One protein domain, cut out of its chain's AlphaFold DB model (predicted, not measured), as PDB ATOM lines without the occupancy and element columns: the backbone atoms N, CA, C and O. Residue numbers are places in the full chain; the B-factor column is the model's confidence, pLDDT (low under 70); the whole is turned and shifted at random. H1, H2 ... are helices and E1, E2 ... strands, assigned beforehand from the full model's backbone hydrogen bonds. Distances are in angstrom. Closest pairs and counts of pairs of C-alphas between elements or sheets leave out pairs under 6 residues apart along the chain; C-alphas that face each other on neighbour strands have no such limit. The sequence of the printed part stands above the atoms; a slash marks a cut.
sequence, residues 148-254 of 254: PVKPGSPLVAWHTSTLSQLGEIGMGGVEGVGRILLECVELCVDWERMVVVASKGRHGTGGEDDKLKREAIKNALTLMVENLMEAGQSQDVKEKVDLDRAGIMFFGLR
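Overview. This is residues 148 to 254 of the 254 residues of an uncharacterized protein of Tulasnella calospora MUT 4182 (UniProt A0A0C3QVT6). A long helix, H3, makes most of the length and is crossed by H2, while a two-stranded ribbon of E1 and E2 runs beside H2. Short helices H1 and H4 lie near the last residues of H3, and the loop of residues 199 to 206 sticks out beyond its first residues. The printed part has 107 residues, in the order E1, H1, H2, H3, H4, E2, mostly helix, with the strands antiparallel. It is loose, with a radius of gyration of the C-alphas of 16.1 A, and spans 50 by 31 by 21 A.

Along the chain. E1, residues 156 to 162, begins at C-alpha 156 (167.607, 148.545, 110.848) and is 16.8 A long. H1 is residues 163 to 169. H2, residues 171 to 188, is 26.5 A long, and H3, residues 207 to 233, 39.8 A. H4 is residues 235 to 240. E2, residues 247 to 251, is 13.2 A long and ends at C-alpha 251 (164.369, 145.575, 110.103).

Arrangement. E1 and E2 are antiparallel at 171 degrees, with N 157 and O 250 3.0 A apart and N 250 and O 157 2.8 A apart, within hydrogen-bond range. H1 touches H3 about perpendicular, at 76 degrees, closest at the C-alphas of Gly 167 and Met 229, 5.8 A. H2 touches H3 at a steep tilt of 49 degrees, opposite ways, closest at the C-alphas of Gly 178 and Thr 222, 5.3 A. H4 is close to H3 but not clearly touching, with the C-alphas of Ala 231 and Val 237 closest at 6.5 A. E2 and H3 are apart. Every O i to N i+4 pair is within hydrogen-bond range in H1, against 11 of 14 in H2, 22 of 23 in H3 and 1 of 2 in H4.

Size, cuts and confidence. The two C-alphas farthest apart, those of Thr 205 and Glu 239, are 51.1 A apart. The printed part has no cut, and the link from H2 to H3 is long, 18 residues. Mean pLDDT of the printed part is 70.1; 52 residues are under 70, among them 195 to 208 and 231 to 243.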
ATOM      1  N   PRO A 148     161.294 141.219  99.845       76.06
ATOM      2  CA  PRO A 148     162.631 140.711  99.577       76.06
ATOM      3  C   PRO A 148     163.606 141.886  99.468       76.06
ATOM      4  O   PRO A 148     163.332 142.857  98.764       76.06
ATOM      5  N   VAL A 149     164.746 141.803 100.153       78.50
ATOM      6  CA  VAL A 149     165.754 142.872 100.189       78.50
ATOM      7  C   VAL A 149     167.070 142.434  99.554       78.50
ATOM      8  O   VAL A 149     167.455 141.265  99.639       78.50
ATOM      9  N   LYS A 150     167.772 143.386  98.932       78.94
ATOM     10  CA  LYS A 150     169.092 143.161  98.334       78.94
ATOM     11  C   LYS A 150     170.136 142.796  99.402       78.94
ATOM     12  O   LYS A 150     170.082 143.306 100.527       78.94
ATOM     13  N   PRO A 151     171.138 141.966  99.064       72.31
ATOM     14  CA  PRO A 151     172.290 141.747  99.932       72.31
ATOM     15  C   PRO A 151     173.022 143.073 100.193       72.31
ATOM     16  O   PRO A 151     173.367 143.781  99.253       72.31
ATOM     17  N   GLY A 152     173.265 143.408 101.462       68.75
ATOM     18  CA  GLY A 152     173.921 144.664 101.854       68.75
ATOM     19  C   GLY A 152     172.972 145.809 102.227       68.75
ATOM     20  O   GLY A 152     173.451 146.863 102.641       68.75
ATOM     21  N   SER A 153     171.652 145.604 102.144       70.50
ATOM     22  CA  SER A 153     170.658 146.554 102.658       70.50
ATOM     23  C   SER A 153     170.793 146.765 104.179       70.50
ATOM     24  O   SER A 153     171.193 145.838 104.898       70.50
ATOM     25  N   PRO A 154     170.471 147.969 104.691       61.53
ATOM     26  CA  PRO A 154     170.599 148.289 106.111       61.53
ATOM     27  C   PRO A 154     169.760 147.345 106.984       61.53
ATOM     28  O   PRO A 154     168.608 147.049 106.679       61.53
ATOM     29  N   LEU A 155     170.355 146.880 108.089       56.66
ATOM     30  CA  LEU A 155     169.726 145.919 109.006       56.66
ATOM     31  C   LEU A 155     168.575 146.526 109.805       56.66
ATOM     32  O   LEU A 155     167.654 145.806 110.169       56.66
ATOM     33  N   VAL A 156     168.641 147.820 110.110       57.97
ATOM     34  CA  VAL A 156     167.607 148.545 110.848       57.97
ATOM     35  C   VAL A 156     167.553 149.973 110.318       57.97
ATOM     36  O   VAL A 156     168.590 150.623 110.203       57.97
ATOM     37  N   ALA A 157     166.353 150.460 110.015       60.50
ATOM     38  CA  ALA A 157     166.095 151.867 109.724       60.50
ATOM     39  C   ALA A 157     164.792 152.300 110.406       60.50
ATOM     40  O   ALA A 157     163.901 151.482 110.624       60.50
ATOM     41  N   TRP A 158     164.671 153.576 110.758       61.38
ATOM     42  CA  TRP A 158     163.458 154.130 111.358       61.38
ATOM     43  C   TRP A 158     163.030 155.371 110.579       61.38
ATOM     44  O   TRP A 158     163.878 156.133 110.112       61.38
ATOM     45  N   HIS A 159     161.723 155.549 110.406       66.44
ATOM     46  CA  HIS A 159     161.181 156.744 109.772       66.44
ATOM     47  C   HIS A 159     160.978 157.837 110.818       66.44
ATOM     48  O   HIS A 159     160.311 157.595 111.815       66.44
ATOM     49  N   THR A 160     161.488 159.044 110.570       67.44
ATOM     50  CA  THR A 160     161.572 160.102 111.589       67.44
ATOM     51  C   THR A 160     160.237 160.667 112.063       67.44
ATOM     52  O   THR A 160     160.202 161.350 113.083       67.44
ATOM     53  N   SER A 161     159.148 160.424 111.332       64.81
ATOM     54  CA  SER A 161     157.823 160.905 111.726       64.81
ATOM     55  C   SER A 161     157.202 160.030 112.808       64.81
ATOM     56  O   SER A 161     157.019 158.825 112.615       64.81
ATOM     57  N   THR A 162     156.834 160.668 113.915       70.88
ATOM     58  CA  THR A 162     156.119 160.043 115.034       70.88
ATOM     59  C   THR A 162     154.623 159.965 114.758       70.88
ATOM     60  O   THR A 162     154.099 160.669 113.891       70.88
ATOM     61  N   LEU A 163     153.910 159.125 115.508       68.88
ATOM     62  CA  LEU A 163     152.463 158.971 115.385       68.88
ATOM     63  C   LEU A 163     151.719 160.289 115.660       68.88
ATOM     64  O   LEU A 163     150.748 160.590 114.966       68.88
ATOM     65  N   SER A 164     152.219 161.101 116.601       69.50
ATOM     66  CA  SER A 164     151.742 162.471 116.849       69.50
ATOM     67  C   SER A 164     151.858 163.344 115.594       69.50
ATOM     68  O   SER A 164     150.875 163.930 115.148       69.50
ATOM     69  N   GLN A 165     153.040 163.358 114.966       71.88
ATOM     70  CA  GLN A 165     153.299 164.151 113.759       71.88
ATOM     71  C   GLN A 165     152.484 163.651 112.562       71.88
ATOM     72  O   GLN A 165     151.931 164.446 111.811       71.88
ATOM     73  N   LEU A 166     152.354 162.334 112.396       69.06
ATOM     74  CA  LEU A 166     151.519 161.718 111.362       69.06
ATOM     75  C   LEU A 166     150.038 162.091 111.516       69.06
ATOM     76  O   LEU A 166     149.364 162.339 110.518       69.06
ATOM     77  N   GLY A 167     149.542 162.174 112.753       68.25
ATOM     78  CA  GLY A 167     148.172 162.592 113.048       68.25
ATOM     79  C   GLY A 167     147.876 164.050 112.679       68.25
ATOM     80  O   GLY A 167     146.761 164.348 112.249       68.25
ATOM     81  N   GLU A 168     148.862 164.942 112.800       73.94
ATOM     82  CA  GLU A 168     148.720 166.377 112.504       73.94
ATOM     83  C   GLU A 168     148.706 166.696 111.001       73.94
ATOM     84  O   GLU A 168     148.030 167.634 110.577       73.94
ATOM     85  N   ILE A 169     149.406 165.909 110.178       67.94
ATOM     86  CA  ILE A 169     149.541 166.168 108.730       67.94
ATOM     87  C   ILE A 169     148.221 165.867 107.974       67.94
ATOM     88  O   ILE A 169     147.992 166.369 106.870       67.94
ATOM     89  N   GLY A 170     147.298 165.106 108.576       64.00
ATOM     90  CA  GLY A 170     145.989 164.791 107.994       64.00
ATOM     91  C   GLY A 170     146.062 163.896 106.744       64.00
ATOM     92  O   GLY A 170     147.128 163.447 106.330       64.00
ATOM     93  N   MET A 171     144.912 163.614 106.116       60.16
ATOM     94  CA  MET A 171     144.824 162.660 104.990       60.16
ATOM     95  C   MET A 171     145.677 163.056 103.770       60.16
ATOM     96  O   MET A 171     146.139 162.183 103.043       60.16
ATOM     97  N   GLY A 172     145.945 164.353 103.568       63.22
ATOM     98  CA  GLY A 172     146.861 164.829 102.519       63.22
ATOM     99  C   GLY A 172     148.329 164.449 102.759       63.22
ATOM    100  O   GLY A 172     149.118 164.420 101.818       63.22
ATOM    101  N   GLY A 173     148.693 164.111 104.000       69.81
ATOM    102  CA  GLY A 173     150.014 163.617 104.377       69.81
ATOM    103  C   GLY A 173     150.278 162.166 104.016       69.81
ATOM    104  O   GLY A 173     151.436 161.804 103.814       69.81
ATOM    105  N   VAL A 174     149.230 161.344 103.904       72.69
ATOM    106  CA  VAL A 174     149.359 159.901 103.642       72.69
ATOM    107  C   VAL A 174     150.110 159.648 102.346       72.69
ATOM    108  O   VAL A 174     151.033 158.838 102.315       72.69
ATOM    109  N   GLU A 175     149.757 160.370 101.283       73.88
ATOM    110  CA  GLU A 175     150.401 160.203  99.983       73.88
ATOM    111  C   GLU A 175     151.860 160.685 100.009       73.88
ATOM    112  O   GLU A 175     152.737 160.039  99.434       73.88
ATOM    113  N   GLY A 176     152.143 161.773 100.733       77.69
ATOM    114  CA  GLY A 176     153.499 162.295 100.907       77.69
ATOM    115  C   GLY A 176     154.403 161.340 101.686       77.69
ATOM    116  O   GLY A 176     155.493 161.003 101.224       77.69
ATOM    117  N   VAL A 177     153.936 160.850 102.838       76.19
ATOM    118  CA  VAL A 177     154.679 159.889 103.666       76.19
ATOM    119  C   VAL A 177     154.818 158.551 102.944       76.19
ATOM    120  O   VAL A 177     155.917 158.001 102.881       76.19
ATOM    121  N   GLY A 178     153.741 158.051 102.335       77.88
ATOM    122  CA  GLY A 178     153.761 156.822 101.543       77.88
ATOM    123  C   GLY A 178     154.767 156.891 100.395       77.88
ATOM    124  O   GLY A 178     155.482 155.920 100.152       77.88
ATOM    125  N   ARG A 179     154.896 158.051  99.740       79.38
ATOM    126  CA  ARG A 179     155.905 158.280  98.699       79.38
ATOM    127  C   ARG A 179     157.334 158.234  99.243       79.38
ATOM    128  O   ARG A 179     158.166 157.554  98.652       79.38
ATOM    129  N   ILE A 180     157.622 158.915 100.352       80.62
ATOM    130  CA  ILE A 180     158.968 158.915 100.960       80.62
ATOM    131  C   ILE A 180     159.359 157.498 101.407       80.62
ATOM    132  O   ILE A 180     160.480 157.044 101.164       80.62
ATOM    133  N   LEU A 181     158.424 156.771 102.027       79.75
ATOM    134  CA  LEU A 181     158.632 155.379 102.427       79.75
ATOM    135  C   LEU A 181     158.857 154.477 101.214       79.75
ATOM    136  O   LEU A 181     159.739 153.623 101.253       79.75
ATOM    137  N   LEU A 182     158.092 154.681 100.137       83.75
ATOM    138  CA  LEU A 182     158.279 153.951  98.892       83.75
ATOM    139  C   LEU A 182     159.690 154.183  98.350       83.75
ATOM    140  O   LEU A 182     160.387 153.207  98.116       83.75
ATOM    141  N   GLU A 183     160.157 155.429  98.251       82.62
ATOM    142  CA  GLU A 183     161.521 155.743  97.792       82.62
ATOM    143  C   GLU A 183     162.597 155.022  98.631       82.62
ATOM    144  O   GLU A 183     163.533 154.441  98.079       82.62
ATOM    145  N   CYS A 184     162.430 154.960  99.958       77.94
ATOM    146  CA  CYS A 184     163.339 154.215 100.841       77.94
ATOM    147  C   CYS A 184     163.303 152.697 100.585       77.94
ATOM    148  O   CYS A 184     164.347 152.036 100.532       77.94
ATOM    149  N   VAL A 185     162.103 152.132 100.428       79.81
ATOM    150  CA  VAL A 185     161.892 150.699 100.183       79.81
ATOM    151  C   VAL A 185     162.404 150.306  98.797       79.81
ATOM    152  O   VAL A 185     163.069 149.281  98.665       79.81
ATOM    153  N   GLU A 186     162.194 151.132  97.773       81.75
ATOM    154  CA  GLU A 186     162.623 150.856  96.399       81.75
ATOM    155  C   GLU A 186     164.145 150.706  96.258       81.75
ATOM    156  O   GLU A 186     164.615 149.909  95.437       81.75
ATOM    157  N   LEU A 187     164.921 151.430  97.071       79.69
ATOM    158  CA  LEU A 187     166.379 151.285  97.124       79.69
ATOM    159  C   LEU A 187     166.796 149.919  97.685       79.69
ATOM    160  O   LEU A 187     167.768 149.321  97.209       79.69
ATOM    161  N   CYS A 188     166.047 149.420  98.670       78.62
ATOM    162  CA  CYS A 188     166.383 148.220  99.431       78.62
ATOM    163  C   CYS A 188     165.820 146.929  98.823       78.62
ATOM    164  O   CYS A 188     166.373 145.858  99.091       78.62
ATOM    165  N   VAL A 189     164.739 147.006  98.042       81.00
ATOM    166  CA  VAL A 189     164.016 145.838  97.517       81.00
ATOM    167  C   VAL A 189     164.775 145.141  96.393       81.00
ATOM    168  O   VAL A 189     165.313 145.770  95.478       81.00
ATOM    169  N   ASP A 190     164.789 143.811  96.462       81.88
ATOM    170  CA  ASP A 190     165.246 142.935  95.389       81.88
ATOM    171  C   ASP A 190     164.067 142.579  94.467       81.88
ATOM    172  O   ASP A 190     163.270 141.679  94.744       81.88
ATOM    173  N   TRP A 191     163.947 143.326  93.367       81.25
ATOM    174  CA  TRP A 191     162.860 143.202  92.389       81.25
ATOM    175  C   TRP A 191     162.870 141.879  91.620       81.25
ATOM    176  O   TRP A 191     161.810 141.419  91.187       81.25
ATOM    177  N   GLU A 192     164.039 141.247  91.480       76.62
ATOM    178  CA  GLU A 192     164.179 139.956  90.796       76.62
ATOM    179  C   GLU A 192     163.547 138.831  91.619       76.62
ATOM    180  O   GLU A 192     162.974 137.891  91.069       76.62
ATOM    181  N   ARG A 193     163.596 138.952  92.951       73.31
ATOM    182  CA  ARG A 193     163.007 137.986  93.891       73.31
ATOM    183  C   ARG A 193     161.551 138.276  94.231       73.31
ATOM    184  O   ARG A 193     160.910 137.474  94.910       73.31
ATOM    185  N   MET A 194     161.027 139.422  93.811       73.31
ATOM    186  CA  MET A 194     159.663 139.818  94.121       73.31
ATOM    187  C   MET A 194     158.677 139.145  93.167       73.31
ATOM    188  O   MET A 194     158.715 139.356  91.956       73.31
ATOM    189  N   VAL A 195     157.748 138.378  93.735       68.81
ATOM    190  CA  VAL A 195     156.651 137.743  93.002       68.81
ATOM    191  C   VAL A 195     155.342 138.353  93.478       68.81
ATOM    192  O   VAL A 195     154.985 138.230  94.649       68.81
ATOM    193  N   VAL A 196     154.617 139.007  92.573       67.00
ATOM    194  CA  VAL A 196     153.256 139.479  92.846       67.00
ATOM    195  C   VAL A 196     152.282 138.465  92.275       67.00
ATOM    196  O   VAL A 196     152.245 138.221  91.072       67.00
ATOM    197  N   VAL A 197     151.480 137.862  93.151       59.44
ATOM    198  CA  VAL A 197     150.407 136.952  92.742       59.44
ATOM    199  C   VAL A 197     149.231 137.798  92.251       59.44
ATOM    200  O   VAL A 197     148.263 138.032  92.969       59.44
ATOM    201  N   ALA A 198     149.336 138.309  91.026       54.66
ATOM    202  CA  ALA A 198     148.204 138.897  90.328       54.66
ATOM    203  C   ALA A 198     147.332 137.772  89.748       54.66
ATOM    204  O   ALA A 198     147.844 136.817  89.156       54.66
ATOM    205  N   SER A 199     146.007 137.873  89.906       43.28
ATOM    206  CA  SER A 199     145.066 136.962  89.247       43.28
ATOM    207  C   SER A 199     145.308 136.971  87.737       43.28
ATOM    208  O   SER A 199     145.153 137.984  87.063       43.28
ATOM    209  N   LYS A 200     145.737 135.806  87.254       42.88
ATOM    210  CA  LYS A 200     146.003 135.379  85.876       42.88
ATOM    211  C   LYS A 200     145.329 136.240  84.794       42.88
ATOM    212  O   LYS A 200     144.107 136.233  84.673       42.88
ATOM    213  N   GLY A 201     146.128 136.876  83.932       45.28
ATOM    214  CA  GLY A 201     145.549 137.595  82.798       45.28
ATOM    215  C   GLY A 201     146.464 138.302  81.802       45.28
ATOM    216  O   GLY A 201     145.973 139.242  81.202       45.28
ATOM    217  N   ARG A 202     147.730 137.899  81.614       41.94
ATOM    218  CA  ARG A 202     148.558 138.044  80.385       41.94
ATOM    219  C   ARG A 202     150.033 137.954  80.759       41.94
ATOM    220  O   ARG A 202     150.471 138.545  81.736       41.94
ATOM    221  N   HIS A 203     150.793 137.210  79.962       44.50
ATOM    222  CA  HIS A 203     152.249 137.243  79.989       44.50
ATOM    223  C   HIS A 203     152.674 138.609  79.426       44.50
ATOM    224  O   HIS A 203     152.756 138.786  78.212       44.50
ATOM    225  N   GLY A 204     152.814 139.602  80.302       46.97
ATOM    226  CA  GLY A 204     153.317 140.921  79.940       46.97
ATOM    227  C   GLY A 204     154.820 140.859  79.689       46.97
ATOM    228  O   GLY A 204     155.561 140.201  80.419       46.97
ATOM    229  N   THR A 205     155.274 141.536  78.640       49.19
ATOM    230  CA  THR A 205     156.675 141.926  78.446       49.19
ATOM    231  C   THR A 205     157.175 142.627  79.716       49.19
ATOM    232  O   THR A 205     156.457 143.448  80.279       49.19
ATOM    233  N   GLY A 206     158.392 142.309  80.178       53.88
ATOM    234  CA  GLY A 206     158.892 142.599  81.538       53.88
ATOM    235  C   GLY A 206     158.747 144.033  82.080       53.88
ATOM    236  O   GLY A 206     158.809 144.224  83.285       53.88
ATOM    237  N   GLY A 207     158.470 145.035  81.239       58.91
ATOM    238  CA  GLY A 207     158.158 146.395  81.691       58.91
ATOM    239  C   GLY A 207     156.765 146.585  82.320       58.91
ATOM    240  O   GLY A 207     156.558 147.575  83.021       58.91
ATOM    241  N   GLU A 208     155.801 145.689  82.078       65.81
ATOM    242  CA  GLU A 208     154.458 145.764  82.688       65.81
ATOM    243  C   GLU A 208     154.438 145.140  84.096       65.81
ATOM    244  O   GLU A 208     153.809 145.683  85.002       65.81
ATOM    245  N   ASP A 209     155.216 144.075  84.310       70.94
ATOM    246  CA  ASP A 209     155.333 143.371  85.597       70.94
ATOM    247  C   ASP A 209     156.006 144.237  86.677       70.94
ATOM    248  O   ASP A 209     155.526 144.333  87.807       70.94
ATOM    249  N   ASP A 210     157.059 144.977  86.320       74.75
ATOM    250  CA  ASP A 210     157.758 145.865  87.259       74.75
ATOM    251  C   ASP A 210     156.884 147.028  87.746       74.75
ATOM    252  O   ASP A 210     156.979 147.451  88.902       74.75
ATOM    253  N   LYS A 211     155.989 147.535  86.888       81.12
ATOM    254  CA  LYS A 211     155.012 148.557  87.286       81.12
ATOM    255  C   LYS A 211     153.991 147.992  88.267       81.12
ATOM    256  O   LYS A 211     153.687 148.654  89.256       81.12
ATOM    257  N   LEU A 212     153.515 146.768  88.035       80.56
ATOM    258  CA  LEU A 212     152.588 146.084  88.937       80.56
ATOM    259  C   LEU A 212     153.229 145.794  90.302       80.56
ATOM    260  O   LEU A 212     152.587 145.993  91.333       80.56
ATOM    261  N   LYS A 213     154.505 145.396  90.329       80.06
ATOM    262  CA  LYS A 213     155.281 145.211  91.568       80.06
ATOM    263  C   LYS A 213     155.378 146.492  92.385       80.06
ATOM    264  O   LYS A 213     155.104 146.482  93.586       80.06
ATOM    265  N   ARG A 214     155.719 147.602  91.732       84.06
ATOM    266  CA  ARG A 214     155.814 148.922  92.374       84.06
ATOM    267  C   ARG A 214     154.465 149.405  92.895       84.06
ATOM    268  O   ARG A 214     154.382 149.839  94.040       84.06
ATOM    269  N   GLU A 215     153.410 149.271  92.096       84.00
ATOM    270  CA  GLU A 215     152.030 149.570  92.502       84.00
ATOM    271  C   GLU A 215     151.604 148.745  93.723       84.00
ATOM    272  O   GLU A 215     151.040 149.289  94.670       84.00
ATOM    273  N   ALA A 216     151.925 147.449  93.761       82.12
ATOM    274  CA  ALA A 216     151.599 146.588  94.895       82.12
ATOM    275  C   ALA A 216     152.286 147.043  96.195       82.12
ATOM    276  O   ALA A 216     151.632 147.116  97.236       82.12
ATOM    277  N   ILE A 217     153.578 147.398  96.140       81.94
ATOM    278  CA  ILE A 217     154.302 147.936  97.306       81.94
ATOM    279  C   ILE A 217     153.721 149.286  97.720       81.94
ATOM    280  O   ILE A 217     153.473 149.499  98.906       81.94
ATOM    281  N   LYS A 218     153.469 150.178  96.757       85.31
ATOM    282  CA  LYS A 218     152.874 151.489  97.021       85.31
ATOM    283  C   LYS A 218     151.539 151.338  97.747       85.31
ATOM    284  O   LYS A 218     151.356 151.941  98.796       85.31
ATOM    285  N   ASN A 219     150.652 150.479  97.252       81.56
ATOM    286  CA  ASN A 219     149.346 150.235  97.865       81.56
ATOM    287  C   ASN A 219     149.472 149.639  99.274       81.56
ATOM    288  O   ASN A 219     148.753 150.057 100.178       81.56
ATOM    289  N   ALA A 220     150.410 148.712  99.493       81.06
ATOM    290  CA  ALA A 220     150.659 148.144 100.817       81.06
ATOM    291  C   ALA A 220     151.180 149.190 101.820       81.06
ATOM    292  O   ALA A 220     150.737 149.211 102.971       81.06
ATOM    293  N   LEU A 221     152.086 150.073 101.391       81.62
ATOM    294  CA  LEU A 221     152.603 151.165 102.221       81.62
ATOM    295  C   LEU A 221     151.524 152.209 102.518       81.62
ATOM    296  O   LEU A 221     151.387 152.615 103.669       81.62
ATOM    297  N   THR A 222     150.723 152.590 101.523       82.06
ATOM    298  CA  THR A 222     149.589 153.503 101.712       82.06
ATOM    299  C   THR A 222     148.612 152.942 102.739       82.06
ATOM    300  O   THR A 222     148.327 153.613 103.724       82.06
ATOM    301  N   LEU A 223     148.192 151.681 102.589       81.75
ATOM    302  CA  LEU A 223     147.305 151.024 103.552       81.75
ATOM    303  C   LEU A 223     147.919 150.969 104.956       81.75
ATOM    304  O   LEU A 223     147.211 151.134 105.947       81.75
ATOM    305  N   MET A 224     149.229 150.737 105.077       79.19
ATOM    306  CA  MET A 224     149.900 150.753 106.378       79.19
ATOM    307  C   MET A 224     149.824 152.138 107.029       79.19
ATOM    308  O   MET A 224     149.483 152.229 108.206       79.19
ATOM    309  N   VAL A 225     150.118 153.200 106.277       80.31
ATOM    310  CA  VAL A 225     150.090 154.583 106.776       80.31
ATOM    311  C   VAL A 225     148.662 155.019 107.115       80.31
ATOM    312  O   VAL A 225     148.457 155.629 108.160       80.31
ATOM    313  N   GLU A 226     147.670 154.659 106.300       79.94
ATOM    314  CA  GLU A 226     146.251 154.922 106.580       79.94
ATOM    315  C   GLU A 226     145.817 154.278 107.898       79.94
ATOM    316  O   GLU A 226     145.327 154.966 108.793       79.94
ATOM    317  N   ASN A 227     146.083 152.978 108.061       76.38
ATOM    318  CA  ASN A 227     145.765 152.262 109.296       76.38
ATOM    319  C   ASN A 227     146.510 152.844 110.503       76.38
ATOM    320  O   ASN A 227     145.963 152.895 111.602       76.38
ATOM    321  N   LEU A 228     147.754 153.291 110.313       73.06
ATOM    322  CA  LEU A 228     148.541 153.934 111.361       73.06
ATOM    323  C   LEU A 228     147.907 155.265 111.791       73.06
ATOM    324  O   LEU A 228     147.784 155.529 112.984       73.06
ATOM    325  N   MET A 229     147.456 156.083 110.839       76.06
ATOM    326  CA  MET A 229     146.780 157.348 111.130       76.06
ATOM    327  C   MET A 229     145.430 157.141 111.816       76.06
ATOM    328  O   MET A 229     145.136 157.826 112.798       76.06
ATOM    329  N   GLU A 230     144.634 156.175 111.355       73.31
ATOM    330  CA  GLU A 230     143.379 155.802 112.016       73.31
ATOM    331  C   GLU A 230     143.633 155.292 113.443       73.31
ATOM    332  O   GLU A 230     142.944 155.696 114.385       73.31
ATOM    333  N   ALA A 231     144.670 154.471 113.634       68.69
ATOM    334  CA  ALA A 231     145.073 153.989 114.950       68.69
ATOM    335  C   ALA A 231     145.524 155.135 115.867       68.69
ATOM    336  O   ALA A 231     145.124 155.164 117.028       68.69
ATOM    337  N   GLY A 232     146.279 156.115 115.362       69.25
ATOM    338  CA  GLY A 232     146.703 157.292 116.131       69.25
ATOM    339  C   GLY A 232     145.547 158.181 116.602       69.25
ATOM    340  O   GLY A 232     145.674 158.892 117.601       69.25
ATOM    341  N   GLN A 233     144.394 158.126 115.932       69.19
ATOM    342  CA  GLN A 233     143.187 158.843 116.353       69.19
ATOM    343  C   GLN A 233     142.349 158.070 117.381       69.19
ATOM    344  O   GLN A 233     141.556 158.692 118.094       69.19
ATOM    345  N   SER A 234     142.544 156.755 117.507       69.56
ATOM    346  CA  SER A 234     141.810 155.919 118.458       69.56
ATOM    347  C   SER A 234     142.194 156.226 119.907       69.56
ATOM    348  O   SER A 234     143.370 156.238 120.275       69.56
ATOM    349  N   GLN A 235     141.188 156.434 120.758       62.78
ATOM    350  CA  GLN A 235     141.381 156.776 122.170       62.78
ATOM    351  C   GLN A 235     142.082 155.652 122.951       62.78
ATOM    352  O   GLN A 235     142.932 155.932 123.791       62.78
ATOM    353  N   ASP A 236     141.829 154.395 122.574       68.69
ATOM    354  CA  ASP A 236     142.471 153.212 123.162       68.69
ATOM    355  C   ASP A 236     143.982 153.150 122.887       68.69
ATOM    356  O   ASP A 236     144.745 152.580 123.669       68.69
ATOM    357  N   VAL A 237     144.422 153.705 121.752       63.09
ATOM    358  CA  VAL A 237     145.838 153.741 121.363       63.09
ATOM    359  C   VAL A 237     146.541 154.878 122.089       63.09
ATOM    360  O   VAL A 237     147.620 154.661 122.631       63.09
ATOM    361  N   LYS A 238     145.908 156.052 122.188       67.94
ATOM    362  CA  LYS A 238     146.471 157.213 122.897       67.94
ATOM    363  C   LYS A 238     146.722 156.955 124.381       67.94
ATOM    364  O   LYS A 238     147.663 157.505 124.936       67.94
ATOM    365  N   GLU A 239     145.891 156.138 125.026       63.75
ATOM    366  CA  GLU A 239     146.043 155.826 126.454       63.75
ATOM    367  C   GLU A 239     147.203 154.861 126.731       63.75
ATOM    368  O   GLU A 239     147.773 154.858 127.820       63.75
ATOM    369  N   LYS A 240     147.567 154.029 125.753       66.88
ATOM    370  CA  LYS A 240     148.459 152.891 125.989       66.88
ATOM    371  C   LYS A 240     149.754 152.914 125.177       66.88
ATOM    372  O   LYS A 240     150.654 152.121 125.448       66.88
ATOM    373  N   VAL A 241     149.842 153.774 124.167       65.62
ATOM    374  CA  VAL A 241     151.012 153.938 123.304       65.62
ATOM    375  C   VAL A 241     151.537 155.355 123.468       65.62
ATOM    376  O   VAL A 241     150.788 156.320 123.365       65.62
ATOM    377  N   ASP A 242     152.843 155.471 123.683       69.62
ATOM    378  CA  ASP A 242     153.529 156.756 123.642       69.62
ATOM    379  C   ASP A 242     153.579 157.247 122.184       69.62
ATOM    380  O   ASP A 242     154.339 156.728 121.361       69.62
ATOM    381  N   LEU A 243     152.716 158.209 121.855       67.69
ATOM    382  CA  LEU A 243     152.534 158.736 120.499       67.69
ATOM    383  C   LEU A 243     153.786 159.451 119.972       67.69
ATOM    384  O   LEU A 243     154.013 159.473 118.758       67.69
ATOM    385  N   ASP A 244     154.614 159.980 120.873       70.25
ATOM    386  CA  ASP A 244     155.859 160.669 120.532       70.25
ATOM    387  C   ASP A 244     157.006 159.681 120.297       70.25
ATOM    388  O   ASP A 244     158.000 160.025 119.657       70.25
ATOM    389  N   ARG A 245     156.854 158.430 120.750       64.44
ATOM    390  CA  ARG A 245     157.815 157.344 120.510       64.44
ATOM    391  C   ARG A 245     157.368 156.331 119.460       64.44
ATOM    392  O   ARG A 245     158.201 155.591 118.937       64.44
ATOM    393  N   ALA A 246     156.075 156.273 119.155       67.44
ATOM    394  CA  ALA A 246     155.522 155.364 118.163       67.44
ATOM    395  C   ALA A 246     155.796 155.859 116.738       67.44
ATOM    396  O   ALA A 246     155.588 157.026 116.417       67.44
ATOM    397  N   GLY A 247     156.233 154.951 115.867       68.62
ATOM    398  CA  GLY A 247     156.587 155.269 114.487       68.62
ATOM    399  C   GLY A 247     156.793 154.016 113.642       68.62
ATOM    400  O   GLY A 247     156.496 152.899 114.068       68.62
ATOM    401  N   ILE A 248     157.305 154.210 112.429       71.25
ATOM    402  CA  ILE A 248     157.538 153.128 111.466       71.25
ATOM    403  C   ILE A 248     158.994 152.669 111.567       71.25
ATOM    404  O   ILE A 248     159.924 153.477 111.525       71.25
ATOM    405  N   MET A 249     159.188 151.355 111.671       70.06
ATOM    406  CA  MET A 249     160.500 150.720 111.765       70.06
ATOM    407  C   MET A 249     160.684 149.693 110.649       70.06
ATOM    408  O   MET A 249     159.795 148.892 110.365       70.06
ATOM    409  N   PHE A 250     161.879 149.682 110.072       73.06
ATOM    410  CA  PHE A 250     162.365 148.685 109.132       73.06
ATOM    411  C   PHE A 250     163.421 147.824 109.820       73.06
ATOM    412  O   PHE A 250     164.317 148.348 110.484       73.06
ATOM    413  N   PHE A 251     163.348 146.509 109.637       66.75
ATOM    414  CA  PHE A 251     164.369 145.575 110.103       66.75
ATOM    415  C   PHE A 251     164.608 144.488 109.051       66.75
ATOM    416  O   PHE A 251     163.673 143.992 108.422       66.75
ATOM    417  N   GLY A 252     165.871 144.121 108.860       58.56
ATOM    418  CA  GLY A 252     166.283 142.998 108.032       58.56
ATOM    419  C   GLY A 252     166.187 141.694 108.817       58.56
ATOM    420  O   GLY A 252     166.709 141.593 109.926       58.56
ATOM    421  N   LEU A 253     165.530 140.693 108.234       57.00
ATOM    422  CA  LEU A 253     165.530 139.322 108.742       57.00
ATOM    423  C   LEU A 253     166.752 138.605 108.156       57.00
ATOM    424  O   LEU A 253     166.927 138.600 106.936       57.00
ATOM    425  N   ARG A 254     167.619 138.074 109.020       54.19
ATOM    426  CA  ARG A 254     168.874 137.415 108.644       54.19
ATOM    427  C   ARG A 254     168.892 135.976 109.122       54.19
ATOM    428  O   ARG A 254     168.371 135.745 110.233       54.19
TER     429      ARG A 254